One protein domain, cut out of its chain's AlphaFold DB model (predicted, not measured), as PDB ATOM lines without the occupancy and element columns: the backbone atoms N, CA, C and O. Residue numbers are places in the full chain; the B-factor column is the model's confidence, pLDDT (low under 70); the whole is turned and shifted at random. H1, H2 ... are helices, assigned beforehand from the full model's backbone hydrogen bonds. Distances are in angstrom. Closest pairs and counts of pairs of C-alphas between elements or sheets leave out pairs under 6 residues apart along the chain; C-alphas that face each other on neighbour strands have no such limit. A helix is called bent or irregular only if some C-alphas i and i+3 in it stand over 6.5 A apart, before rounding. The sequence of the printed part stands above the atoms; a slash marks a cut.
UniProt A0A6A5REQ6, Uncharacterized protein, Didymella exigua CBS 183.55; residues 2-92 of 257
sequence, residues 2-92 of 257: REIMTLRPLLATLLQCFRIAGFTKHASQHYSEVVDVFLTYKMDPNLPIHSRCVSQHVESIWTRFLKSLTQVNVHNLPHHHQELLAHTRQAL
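What this domain is: This is residues 2 to 92 of the 257 residues of an uncharacterized protein of Didymella exigua CBS 183.55 (UniProt A0A6A5REQ6). A long helical hairpin of H2 and H3 makes the body, with H1 running loosely beside H2 and the short H4 set slantwise at the end where H1 and H3 finish, away from the turn that joins H2 to H3. H1 has few close neighbours, and its residues 5 to 10 stick out from the rest, as do residues 42 to 48 at the turn of the hairpin. The printed part has 91 residues with four named helices, in the order H1, H2, H3, H4, and no named strand; the class is all helix. The whole is only just loose, close to compact, with a radius of gyration of the C-alphas of 14.8 A, and elongated, spanning 46 by 25 by 22 A.

How they stand to each other: Start from H3, residues 51 to 70, the longest helix by residues with 20 of them, and look next at H2, residues 25 to 43. H2 and H3 are a helical hairpin: they touch, with 12 pairs of C-alphas within 8 A, and their closest C-alphas, those of His 30 and Phe 65, are 6.2 A apart. They run opposite ways at a shallow tilt of 21 degrees. Turn to H1, residues 2 to 20: H1 and H2 are near each other, their closest C-alphas 8.3 A apart, while H1 and H3 are apart. H4, residues 79 to 90, is close to but not clearly touching H3, with the closest C-alphas, those of Thr 70 and Arg 89, 7.2 A apart; the two run opposite ways at a steep tilt of 50 degrees. H4 is likewise close to but not clearly touching H1, where the closest C-alphas, those of Cys 17 and His 81, are 7.9 A apart, at a steep tilt of 51 degrees, opposite ways. H2 and H4 are apart. In H2, H3 and H4 each backbone O of residue i is within hydrogen-bond range of the N of residue i+4; in H1 this holds for 10 of 15 pairs.

Where its parts are: Find C-alpha 51 at (22.366, 34.642, -18.332); from there H3 runs 28.8 A to C-alpha 70 at (27.873, 17.753, -40.950). H2 covers 26.7 A from Lys 25 to Met 43. H1 begins at C-alpha 2, at (8.883, 22.935, -17.732), and reaches Ile 20 after 29.2 A. It has a kink of 26 degrees near residue 10 and is only just irregular, C-alphas 6 and 9 being 6.7 A apart. H4 measures 16.7 A and ends at C-alpha 90, at (18.057, 21.037, -44.203).

The domain as a whole: The two C-alphas farthest apart are those of Asn 46 and His 75, at 46.9 A. The printed part has no cut; the link from H1 to H2 is tight, and those from H2 to H3 and from H3 to H4 are short. The mean pLDDT of the printed part is 76.2; look for values under 70 at 17 residues, among them residues 2 to 7, 42 to 45 and 48 to 50.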
ATOM      1  N   ARG A   2       9.834  23.825 -17.023       36.53
ATOM      2  CA  ARG A   2       8.883  22.935 -17.732       36.53
ATOM      3  C   ARG A   2       9.376  22.506 -19.132       36.53
ATOM      4  O   ARG A   2       9.234  21.348 -19.493       36.53
ATOM      5  N   GLU A   3      10.074  23.394 -19.840       44.94
ATOM      6  CA  GLU A   3      10.683  23.138 -21.163       44.94
ATOM      7  C   GLU A   3      11.950  22.255 -21.118       44.94
ATOM      8  O   GLU A   3      12.295  21.584 -22.082       44.94
ATOM      9  N   ILE A   4      12.641  22.183 -19.974       49.19
ATOM     10  CA  ILE A   4      13.827  21.318 -19.810       49.19
ATOM     11  C   ILE A   4      13.398  19.855 -19.609       49.19
ATOM     12  O   ILE A   4      14.101  18.922 -19.995       49.19
ATOM     13  N   MET A   5      12.211  19.638 -19.035       46.22
ATOM     14  CA  MET A   5      11.641  18.302 -18.838       46.22
ATOM     15  C   MET A   5      11.202  17.656 -20.161       46.22
ATOM     16  O   MET A   5      11.306  16.438 -20.292       46.22
ATOM     17  N   THR A   6      10.778  18.446 -21.154       68.06
ATOM     18  CA  THR A   6      10.366  17.948 -22.479       68.06
ATOM     19  C   THR A   6      11.551  17.602 -23.385       68.06
ATOM     20  O   THR A   6      11.446  16.697 -24.208       68.06
ATOM     21  N   LEU A   7      12.709  18.241 -23.192       69.94
ATOM     22  CA  LEU A   7      13.944  17.944 -23.936       69.94
ATOM     23  C   LEU A   7      14.611  16.625 -23.522       69.94
ATOM     24  O   LEU A   7      15.356  16.029 -24.296       69.94
ATOM     25  N   ARG A   8      14.343  16.142 -22.308       70.31
ATOM     26  CA  ARG A   8      14.990  14.956 -21.735       70.31
ATOM     27  C   ARG A   8      14.764  13.657 -22.534       70.31
ATOM     28  O   ARG A   8      15.755  12.975 -22.793       70.31
ATOM     29  N   PRO A   9      13.534  13.298 -22.953       68.62
ATOM     30  CA  PRO A   9      13.320  12.135 -23.818       68.62
ATOM     31  C   PRO A   9      13.941  12.313 -25.210       68.62
ATOM     32  O   PRO A   9      14.518  11.366 -25.730       68.62
ATOM     33  N   LEU A  10      13.919  13.524 -25.780       72.56
ATOM     34  CA  LEU A  10      14.549  13.814 -27.078       72.56
ATOM     35  C   LEU A  10      16.073  13.628 -27.035       72.56
ATOM     36  O   LEU A  10      16.646  12.986 -27.914       72.56
ATOM     37  N   LEU A  11      16.722  14.123 -25.979       78.94
ATOM     38  CA  LEU A  11      18.154  13.935 -25.732       78.94
ATOM     39  C   LEU A  11      18.521  12.462 -25.514       78.94
ATOM     40  O   LEU A  11      19.575  12.026 -25.975       78.94
ATOM     41  N   ALA A  12      17.660  11.690 -24.845       74.31
ATOM     42  CA  ALA A  12      17.865  10.258 -24.639       74.31
ATOM     43  C   ALA A  12      17.765   9.465 -25.954       74.31
ATOM     44  O   ALA A  12      18.621   8.624 -26.225       74.31
ATOM     45  N   THR A  13      16.777   9.776 -26.798       77.75
ATOM     46  CA  THR A  13      16.635   9.168 -28.128       77.75
ATOM     47  C   THR A  13      17.825   9.515 -29.021       77.75
ATOM     48  O   THR A  13      18.404   8.625 -29.639       77.75
ATOM     49  N   LEU A  14      18.263  10.778 -29.021       79.31
ATOM     50  CA  LEU A  14      19.463  11.210 -29.744       79.31
ATOM     51  C   LEU A  14      20.711  10.448 -29.282       79.31
ATOM     52  O   LEU A  14      21.447   9.922 -30.110       79.31
ATOM     53  N   LEU A  15      20.920  10.312 -27.970       78.19
ATOM     54  CA  LEU A  15      22.012   9.517 -27.393       78.19
ATOM     55  C   LEU A  15      21.991   8.054 -27.838       78.19
ATOM     56  O   LEU A  15      23.039   7.454 -28.090       78.19
ATOM     57  N   GLN A  16      20.801   7.465 -27.911       75.00
ATOM     58  CA  GLN A  16      20.633   6.081 -28.324       75.00
ATOM     59  C   GLN A  16      20.939   5.917 -29.817       75.00
ATOM     60  O   GLN A  16      21.668   4.994 -30.182       75.00
ATOM     61  N   CYS A  17      20.511   6.866 -30.653       75.50
ATOM     62  CA  CYS A  17      20.922   6.954 -32.054       75.50
ATOM     63  C   CYS A  17      22.445   7.112 -32.191       75.50
ATOM     64  O   CYS A  17      23.051   6.411 -32.997       75.50
ATOM     65  N   PHE A  18      23.089   7.950 -31.369       80.88
ATOM     66  CA  PHE A  18      24.547   8.135 -31.391       80.88
ATOM     67  C   PHE A  18      25.318   6.868 -31.009       80.88
ATOM     68  O   PHE A  18      26.334   6.556 -31.632       80.88
ATOM     69  N   ARG A  19      24.822   6.107 -30.025       75.81
ATOM     70  CA  ARG A  19      25.392   4.802 -29.653       75.81
ATOM     71  C   ARG A  19      25.269   3.774 -30.772       75.81
ATOM     72  O   ARG A  19      26.230   3.061 -31.033       75.81
ATOM     73  N   ILE A  20      24.104   3.694 -31.412       72.50
ATOM     74  CA  ILE A  20      23.842   2.725 -32.486       72.50
ATOM     75  C   ILE A  20      24.665   3.060 -33.734       72.50
ATOM     76  O   ILE A  20      25.184   2.165 -34.390       72.50
ATOM     77  N   ALA A  21      24.836   4.345 -34.034       74.31
ATOM     78  CA  ALA A  21      25.560   4.811 -35.209       74.31
ATOM     79  C   ALA A  21      27.096   4.805 -35.063       74.31
ATOM     80  O   ALA A  21      27.786   5.283 -35.960       74.31
ATOM     81  N   GLY A  22      27.648   4.281 -33.958       78.94
ATOM     82  CA  GLY A  22      29.100   4.144 -33.787       78.94
ATOM     83  C   GLY A  22      29.835   5.483 -33.862       78.94
ATOM     84  O   GLY A  22      30.916   5.567 -34.445       78.94
ATOM     85  N   PHE A  23      29.223   6.545 -33.330       75.62
ATOM     86  CA  PHE A  23      29.773   7.887 -33.451       75.62
ATOM     87  C   PHE A  23      31.188   7.983 -32.886       75.62
ATOM     88  O   PHE A  23      31.526   7.412 -31.847       75.62
ATOM     89  N   THR A  24      32.017   8.743 -33.597       67.44
ATOM     90  CA  THR A  24      33.423   8.941 -33.268       67.44
ATOM     91  C   THR A  24      33.573   9.594 -31.892       67.44
ATOM     92  O   THR A  24      32.739  10.390 -31.453       67.44
ATOM     93  N   LYS A  25      34.689   9.286 -31.220       70.62
ATOM     94  CA  LYS A  25      35.095   9.827 -29.909       70.62
ATOM     95  C   LYS A  25      34.839  11.341 -29.773       70.62
ATOM     96  O   LYS A  25      34.437  11.802 -28.707       70.62
ATOM     97  N   HIS A  26      34.984  12.082 -30.871       65.94
ATOM     98  CA  HIS A  26      34.819  13.532 -30.950       65.94
ATOM     99  C   HIS A  26      33.382  14.026 -30.703       65.94
ATOM    100  O   HIS A  26      33.183  14.990 -29.967       65.94
ATOM    101  N   ALA A  27      32.363  13.361 -31.258       73.62
ATOM    102  CA  ALA A  27      30.967  13.756 -31.035       73.62
ATOM    103  C   ALA A  27      30.519  13.459 -29.596       73.62
ATOM    104  O   ALA A  27      29.750  14.222 -29.011       73.62
ATOM    105  N   SER A  28      31.056  12.386 -29.000       77.56
ATOM    106  CA  SER A  28      30.800  12.057 -27.594       77.56
ATOM    107  C   SER A  28      31.366  13.110 -26.636       77.56
ATOM    108  O   SER A  28      30.736  13.408 -25.626       77.56
ATOM    109  N   GLN A  29      32.503  13.721 -26.989       80.00
ATOM    110  CA  GLN A  29      33.175  14.725 -26.167       80.00
ATOM    111  C   GLN A  29      32.394  16.046 -26.122       80.00
ATOM    112  O   GLN A  29      32.157  16.591 -25.047       80.00
ATOM    113  N   HIS A  30      31.904  16.524 -27.268       80.00
ATOM    114  CA  HIS A  30      31.050  17.718 -27.291       80.00
ATOM    115  C   HIS A  30      29.715  17.481 -26.584       80.00
ATOM    116  O   HIS A  30      29.190  18.380 -25.936       80.00
ATOM    117  N   TYR A  31      29.180  16.260 -26.650       79.38
ATOM    118  CA  TYR A  31      27.982  15.910 -25.900       79.38
ATOM    119  C   TYR A  31      28.215  15.916 -24.382       79.38
ATOM    120  O   TYR A  31      27.390  16.467 -23.653       79.38
ATOM    121  N   SER A  32      29.329  15.350 -23.895       78.88
ATOM    122  CA  SER A  32      29.664  15.420 -22.465       78.88
ATOM    123  C   SER A  32      29.824  16.860 -21.993       78.88
ATOM    124  O   SER A  32      29.300  17.194 -20.942       78.88
ATOM    125  N   GLU A  33      30.423  17.738 -22.804       83.00
ATOM    126  CA  GLU A  33      30.540  19.166 -22.479       83.00
ATOM    127  C   GLU A  33      29.160  19.835 -22.333       83.00
ATOM    128  O   GLU A  33      28.932  20.558 -21.364       83.00
ATOM    129  N   VAL A  34      28.203  19.553 -23.232       80.62
ATOM    130  CA  VAL A  34      26.818  20.053 -23.092       80.62
ATOM    131  C   VAL A  34      26.193  19.546 -21.796       80.62
ATOM    132  O   VAL A  34      25.608  20.323 -21.042       80.62
ATOM    133  N   VAL A  35      26.292  18.243 -21.531       81.81
ATOM    134  CA  VAL A  35      25.679  17.630 -20.348       81.81
ATOM    135  C   VAL A  35      26.301  18.165 -19.064       81.81
ATOM    136  O   VAL A  35      25.556  18.472 -18.138       81.81
ATOM    137  N   ASP A  36      27.616  18.348 -19.015       80.69
ATOM    138  CA  ASP A  36      28.321  18.880 -17.852       80.69
ATOM    139  C   ASP A  36      27.937  20.335 -17.583       80.69
ATOM    140  O   ASP A  36      27.654  20.688 -16.437       80.69
ATOM    141  N   VAL A  37      27.811  21.168 -18.621       79.56
ATOM    142  CA  VAL A  37      27.305  22.543 -18.484       79.56
ATOM    143  C   VAL A  37      25.872  22.536 -17.947       79.56
ATOM    144  O   VAL A  37      25.566  23.254 -16.994       79.56
ATOM    145  N   PHE A  38      24.999  21.678 -18.484       78.50
ATOM    146  CA  PHE A  38      23.611  21.553 -18.023       78.50
ATOM    147  C   PHE A  38      23.493  21.013 -16.590       78.50
ATOM    148  O   PHE A  38      22.641  21.470 -15.826       78.50
ATOM    149  N   LEU A  39      24.319  20.035 -16.213       77.06
ATOM    150  CA  LEU A  39      24.330  19.449 -14.874       77.06
ATOM    151  C   LEU A  39      24.899  20.423 -13.845       77.06
ATOM    152  O   LEU A  39      24.318  20.557 -12.770       77.06
ATOM    153  N   THR A  40      25.956  21.154 -14.196       77.75
ATOM    154  CA  THR A  40      26.529  22.212 -13.351       77.75
ATOM    155  C   THR A  40      25.489  23.300 -13.086       77.75
ATOM    156  O   THR A  40      25.291  23.695 -11.941       77.75
ATOM    157  N   TYR A  41      24.720  23.692 -14.108       70.88
ATOM    158  CA  TYR A  41      23.635  24.666 -13.959       70.88
ATOM    159  C   TYR A  41      22.462  24.168 -13.106       70.88
ATOM    160  O   TYR A  41      21.749  24.950 -12.483       70.88
ATOM    161  N   LYS A  42      22.226  22.853 -13.089       68.56
ATOM    162  CA  LYS A  42      21.153  22.242 -12.300       68.56
ATOM    163  C   LYS A  42      21.507  22.124 -10.815       68.56
ATOM    164  O   LYS A  42      20.596  22.049  -9.994       68.56
ATOM    165  N   MET A  43      22.796  22.052 -10.482       58.91
ATOM    166  CA  MET A  43      23.266  21.777  -9.122       58.91
ATOM    167  C   MET A  43      23.376  23.027  -8.243       58.91
ATOM    168  O   MET A  43      23.311  22.880  -7.027       58.91
ATOM    169  N   ASP A  44      23.476  24.232  -8.815       62.75
ATOM    170  CA  ASP A  44      23.554  25.459  -8.018       62.75
ATOM    171  C   ASP A  44      22.694  26.601  -8.596       62.75
ATOM    172  O   ASP A  44      23.126  27.331  -9.492       62.75
ATOM    173  N   PRO A  45      21.456  26.778  -8.097       59.69
ATOM    174  CA  PRO A  45      20.574  27.857  -8.530       59.69
ATOM    175  C   PRO A  45      21.022  29.249  -8.051       59.69
ATOM    176  O   PRO A  45      20.422  30.236  -8.472       59.69
ATOM    177  N   ASN A  46      22.042  29.348  -7.187       74.31
ATOM    178  CA  ASN A  46      22.491  30.610  -6.594       74.31
ATOM    179  C   ASN A  46      23.735  31.198  -7.271       74.31
ATOM    180  O   ASN A  46      24.203  32.261  -6.862       74.31
ATOM    181  N   LEU A  47      24.280  30.541  -8.298       70.69
ATOM    182  CA  LEU A  47      25.450  31.040  -9.010       70.69
ATOM    183  C   LEU A  47      25.074  32.297  -9.822       70.69
ATOM    184  O   LEU A  47      24.236  32.214 -10.726       70.69
ATOM    185  N   PRO A  48      25.682  33.470  -9.543       51.97
ATOM    186  CA  PRO A  48      25.378  34.718 -10.231       51.97
ATOM    187  C   PRO A  48      26.117  34.735 -11.570       51.97
ATOM    188  O   PRO A  48      27.066  35.487 -11.777       51.97
ATOM    189  N   ILE A  49      25.727  33.853 -12.484       56.19
ATOM    190  CA  ILE A  49      26.246  33.875 -13.845       56.19
ATOM    191  C   ILE A  49      25.288  34.721 -14.678       56.19
ATOM    192  O   ILE A  49      24.086  34.458 -14.736       56.19
ATOM    193  N   HIS A  50      25.824  35.748 -15.339       62.78
ATOM    194  CA  HIS A  50      25.086  36.521 -16.331       62.78
ATOM    195  C   HIS A  50      24.473  35.565 -17.364       62.78
ATOM    196  O   HIS A  50      25.197  34.906 -18.111       62.78
ATOM    197  N   SER A  51      23.140  35.516 -17.431       74.12
ATOM    198  CA  SER A  51      22.366  34.642 -18.332       74.12
ATOM    199  C   SER A  51      22.840  34.698 -19.791       74.12
ATOM    200  O   SER A  51      22.805  33.692 -20.498       74.12
ATOM    201  N   ARG A  52      23.367  35.852 -20.220       71.75
ATOM    202  CA  ARG A  52      23.971  36.054 -21.543       71.75
ATOM    203  C   ARG A  52      25.209  35.189 -21.792       71.75
ATOM    204  O   ARG A  52      25.315  34.610 -22.866       71.75
ATOM    205  N   CYS A  53      26.112  35.050 -20.820       77.19
ATOM    206  CA  CYS A  53      27.328  34.245 -20.986       77.19
ATOM    207  C   CYS A  53      27.004  32.754 -21.129       77.19
ATOM    208  O   CYS A  53      27.641  32.049 -21.906       77.19
ATOM    209  N   VAL A  54      25.980  32.282 -20.418       80.38
ATOM    210  CA  VAL A  54      25.533  30.883 -20.468       80.38
ATOM    211  C   VAL A  54      24.853  30.593 -21.795       80.38
ATOM    212  O   VAL A  54      25.172  29.590 -22.422       80.38
ATOM    213  N   SER A  55      23.982  31.496 -22.258       80.31
ATOM    214  CA  SER A  55      23.346  31.376 -23.574       80.31
ATOM    215  C   SER A  55      24.393  31.302 -24.683       80.31
ATOM    216  O   SER A  55      24.378  30.363 -25.471       80.31
ATOM    217  N   GLN A  56      25.374  32.211 -24.679       84.88
ATOM    218  CA  GLN A  56      26.460  32.220 -25.665       84.88
ATOM    219  C   GLN A  56      27.325  30.957 -25.600       84.88
ATOM    220  O   GLN A  56      27.760  30.440 -26.629       84.88
ATOM    221  N   HIS A  57      27.581  30.436 -24.398       83.62
ATOM    222  CA  HIS A  57      28.357  29.212 -24.242       83.62
ATOM    223  C   HIS A  57      27.595  27.987 -24.765       83.62
ATOM    224  O   HIS A  57      28.151  27.204 -25.535       83.62
ATOM    225  N   VAL A  58      26.309  27.862 -24.424       82.75
ATOM    226  CA  VAL A  58      25.432  26.792 -24.922       82.75
ATOM    227  C   VAL A  58      25.285  26.875 -26.443       82.75
ATOM    228  O   VAL A  58      25.428  25.856 -27.115       82.75
ATOM    229  N   GLU A  59      25.092  28.069 -27.004       83.94
ATOM    230  CA  GLU A  59      25.043  28.294 -28.456       83.94
ATOM    231  C   GLU A  59      26.362  27.934 -29.147       83.94
ATOM    232  O   GLU A  59      26.350  27.307 -30.210       83.94
ATOM    233  N   SER A  60      27.507  28.263 -28.540       87.56
ATOM    234  CA  SER A  60      28.823  27.906 -29.078       87.56
ATOM    235  C   SER A  60      29.021  26.390 -29.114       87.56
ATOM    236  O   SER A  60      29.445  25.848 -30.138       87.56
ATOM    237  N   ILE A  61      28.674  25.685 -28.031       84.88
ATOM    238  CA  ILE A  61      28.789  24.222 -27.976       84.88
ATOM    239  C   ILE A  61      27.800  23.575 -28.951       84.88
ATOM    240  O   ILE A  61      28.179  22.673 -29.700       84.88
ATOM    241  N   TRP A  62      26.561  24.070 -29.012       86.69
ATOM    242  CA  TRP A  62      25.543  23.589 -29.944       86.69
ATOM    243  C   TRP A  62      25.977  23.760 -31.402       86.69
ATOM    244  O   TRP A  62      25.887  22.824 -32.194       86.69
ATOM    245  N   THR A  63      26.554  24.910 -31.750       85.44
ATOM    246  CA  THR A  63      27.090  25.172 -33.093       85.44
ATOM    247  C   THR A  63      28.227  24.211 -33.450       85.44
ATOM    248  O   THR A  63      28.244  23.651 -34.547       85.44
ATOM    249  N   ARG A  64      29.163  23.953 -32.525       88.69
ATOM    250  CA  ARG A  64      30.255  22.978 -32.740       88.69
ATOM    251  C   ARG A  64      29.734  21.555 -32.895       88.69
ATOM    252  O   ARG A  64      30.223  20.807 -33.745       88.69
ATOM    253  N   PHE A  65      28.732  21.191 -32.104       87.56
ATOM    254  CA  PHE A  65      28.060  19.905 -32.205       87.56
ATOM    255  C   PHE A  65      27.388  19.737 -33.574       87.56
ATOM    256  O   PHE A  65      27.662  18.760 -34.271       87.56
ATOM    257  N   LEU A  66      26.604  20.722 -34.023       85.31
ATOM    258  CA  LEU A  66      25.975  20.702 -35.345       85.31
ATOM    259  C   LEU A  66      27.009  20.643 -36.481       85.31
ATOM    260  O   LEU A  66      26.844  19.871 -37.425       85.31
ATOM    261  N   LYS A  67      28.120  21.379 -36.367       86.19
ATOM    262  CA  LYS A  67      29.235  21.323 -37.328       86.19
ATOM    263  C   LYS A  67      29.950  19.967 -37.326       86.19
ATOM    264  O   LYS A  67      30.453  19.535 -38.354       86.19
ATOM    265  N   SER A  68      29.966  19.261 -36.198       83.81
ATOM    266  CA  SER A  68      30.486  17.889 -36.137       83.81
ATOM    267  C   SER A  68      29.539  16.896 -36.822       83.81
ATOM    268  O   SER A  68      29.997  15.964 -37.476       83.81
ATOM    269  N   LEU A  69      28.220  17.117 -36.748       83.12
ATOM    270  CA  LEU A  69      27.221  16.291 -37.443       83.12
ATOM    271  C   LEU A  69      27.279  16.427 -38.972       83.12
ATOM    272  O   LEU A  69      26.983  15.470 -39.697       83.12
ATOM    273  N   THR A  70      27.685  17.585 -39.498       84.88
ATOM    274  CA  THR A  70      27.873  17.753 -40.950       84.88
ATOM    275  C   THR A  70      29.093  16.997 -41.478       84.88
ATOM    276  O   THR A  70      29.098  16.614 -42.644       84.88
ATOM    277  N   GLN A  71      30.073  16.687 -40.623       84.50
ATOM    278  CA  GLN A  71      31.273  15.922 -40.988       84.50
ATOM    279  C   GLN A  71      31.071  14.400 -40.967       84.50
ATOM    280  O   GLN A  71      31.942  13.653 -41.410       84.50
ATOM    281  N   VAL A  72      29.931  13.913 -40.469       85.81
ATOM    282  CA  VAL A  72      29.643  12.475 -40.427       85.81
ATOM    283  C   VAL A  72      29.367  11.958 -41.835       85.81
ATOM    284  O   VAL A  72      28.496  12.477 -42.545       85.81
ATOM    285  N   ASN A  73      30.100  10.912 -42.222       86.69
ATOM    286  CA  ASN A  73      29.892  10.214 -43.481       86.69
ATOM    287  C   ASN A  73      28.550   9.468 -43.448       86.69
ATOM    288  O   ASN A  73      28.358   8.530 -42.673       86.69
ATOM    289  N   VAL A  74      27.619   9.909 -44.291       85.88
ATOM    290  CA  VAL A  74      26.223   9.454 -44.293       85.88
ATOM    291  C   VAL A  74      26.087   8.035 -44.852       85.88
ATOM    292  O   VAL A  74      25.166   7.315 -44.480       85.88
ATOM    293  N   HIS A  75      27.039   7.601 -45.684       82.12
ATOM    294  CA  HIS A  75      26.954   6.339 -46.423       82.12
ATOM    295  C   HIS A  75      26.988   5.083 -45.542       82.12
ATOM    296  O   HIS A  75      26.531   4.032 -45.980       82.12
ATOM    297  N   ASN A  76      27.463   5.188 -44.299       83.00
ATOM    298  CA  ASN A  76      27.552   4.052 -43.374       83.00
ATOM    299  C   ASN A  76      26.377   3.971 -42.382       83.00
ATOM    300  O   ASN A  76      26.360   3.090 -41.524       83.00
ATOM    301  N   LEU A  77      25.409   4.889 -42.457       83.44
ATOM    302  CA  LEU A  77      24.260   4.915 -41.550       83.44
ATOM    303  C   LEU A  77      23.094   4.077 -42.106       83.44
ATOM    304  O   LEU A  77      22.881   4.077 -43.318       83.44
ATOM    305  N   PRO A  78      22.278   3.420 -41.259       88.38
ATOM    306  CA  PRO A  78      21.020   2.809 -41.696       88.38
ATOM    307  C   PRO A  78      20.077   3.847 -42.333       88.38
ATOM    308  O   PRO A  78      20.036   4.983 -41.866       88.38
ATOM    309  N   HIS A  79      19.273   3.456 -43.331       84.38
ATOM    310  CA  HIS A  79      18.434   4.366 -44.141       84.38
ATOM    311  C   HIS A  79      17.599   5.364 -43.313       84.38
ATOM    312  O   HIS A  79      17.644   6.567 -43.547       84.38
ATOM    313  N   HIS A  80      16.928   4.895 -42.255       77.81
ATOM    314  CA  HIS A  80      16.138   5.756 -41.363       77.81
ATOM    315  C   HIS A  80      16.984   6.839 -40.650       77.81
ATOM    316  O   HIS A  80      16.505   7.930 -40.343       77.81
ATOM    317  N   HIS A  81      18.261   6.569 -40.365       81.50
ATOM    318  CA  HIS A  81      19.167   7.554 -39.765       81.50
ATOM    319  C   HIS A  81      19.710   8.541 -40.804       81.50
ATOM    320  O   HIS A  81      19.986   9.690 -40.459       81.50
ATOM    321  N   GLN A  82      19.827   8.121 -42.068       85.94
ATOM    322  CA  GLN A  82      20.202   9.007 -43.171       85.94
ATOM    323  C   GLN A  82      19.123  10.072 -43.407       85.94
ATOM    324  O   GLN A  82      19.455  11.252 -43.507       85.94
ATOM    325  N   GLU A  83      17.844   9.686 -43.397       84.06
ATOM    326  CA  GLU A  83      16.713  10.618 -43.534       84.06
ATOM    327  C   GLU A  83      16.653  11.635 -42.386       84.06
ATOM    328  O   GLU A  83      16.498  12.836 -42.617       84.06
ATOM    329  N   LEU A  84      16.851  11.186 -41.141       80.75
ATOM    330  CA  LEU A  84      16.879  12.078 -39.979       80.75
ATOM    331  C   LEU A  84      18.036  13.088 -40.065       80.75
ATOM    332  O   LEU A  84      17.856  14.279 -39.790       80.75
ATOM    333  N   LEU A  85      19.224  12.629 -40.471       81.62
ATOM    334  CA  LEU A  85      20.391  13.490 -40.655       81.62
ATOM    335  C   LEU A  85      20.177  14.480 -41.812       81.62
ATOM    336  O   LEU A  85      20.551  15.645 -41.687       81.62
ATOM    337  N   ALA A  86      19.544  14.051 -42.907       82.62
ATOM    338  CA  ALA A  86      19.213  14.903 -44.048       82.62
ATOM    339  C   ALA A  86      18.233  16.019 -43.658       82.62
ATOM    340  O   ALA A  86      18.497  17.189 -43.941       82.62
ATOM    341  N   HIS A  87      17.167  15.698 -42.921       79.75
ATOM    342  CA  HIS A  87      16.238  16.702 -42.397       79.75
ATOM    343  C   HIS A  87      16.911  17.671 -41.417       79.75
ATOM    344  O   HIS A  87      16.661  18.874 -41.465       79.75
ATOM    345  N   THR A  88      17.813  17.170 -40.567       78.94
ATOM    346  CA  THR A  88      18.581  18.014 -39.637       78.94
ATOM    347  C   THR A  88      19.508  18.976 -40.393       78.94
ATOM    348  O   THR A  88      19.611  20.145 -40.030       78.94
ATOM    349  N   ARG A  89      20.143  18.518 -41.483       80.50
ATOM    350  CA  ARG A  89      20.982  19.356 -42.361       80.50
ATOM    351  C   ARG A  89      20.179  20.402 -43.131       80.50
ATOM    352  O   ARG A  89      20.675  21.501 -43.327       80.50
ATOM    353  N   GLN A  90      18.952  20.085 -43.536       81.00
ATOM    354  CA  GLN A  90      18.057  21.037 -44.203       81.00
ATOM    355  C   GLN A  90      17.494  22.104 -43.250       81.00
ATOM    356  O   GLN A  90      17.138  23.188 -43.697       81.00
ATOM    357  N   ALA A  91      17.405  21.809 -41.951       69.31
ATOM    358  CA  ALA A  91      16.937  22.749 -40.931       69.31
ATOM    359  C   ALA A  91      18.035  23.699 -40.412       69.31
ATOM    360  O   ALA A  91      17.734  24.653 -39.696       69.31
ATOM    361  N   LEU A  92      19.301  23.439 -40.747       74.19
ATOM    362  CA  LEU A  92      20.427  24.300 -40.397       74.19
ATOM    363  C   LEU A  92      20.393  25.578 -41.257       74.19
ATOM    364  O   LEU A  92      20.363  25.468 -42.484       74.19
TER     365      LEU A  92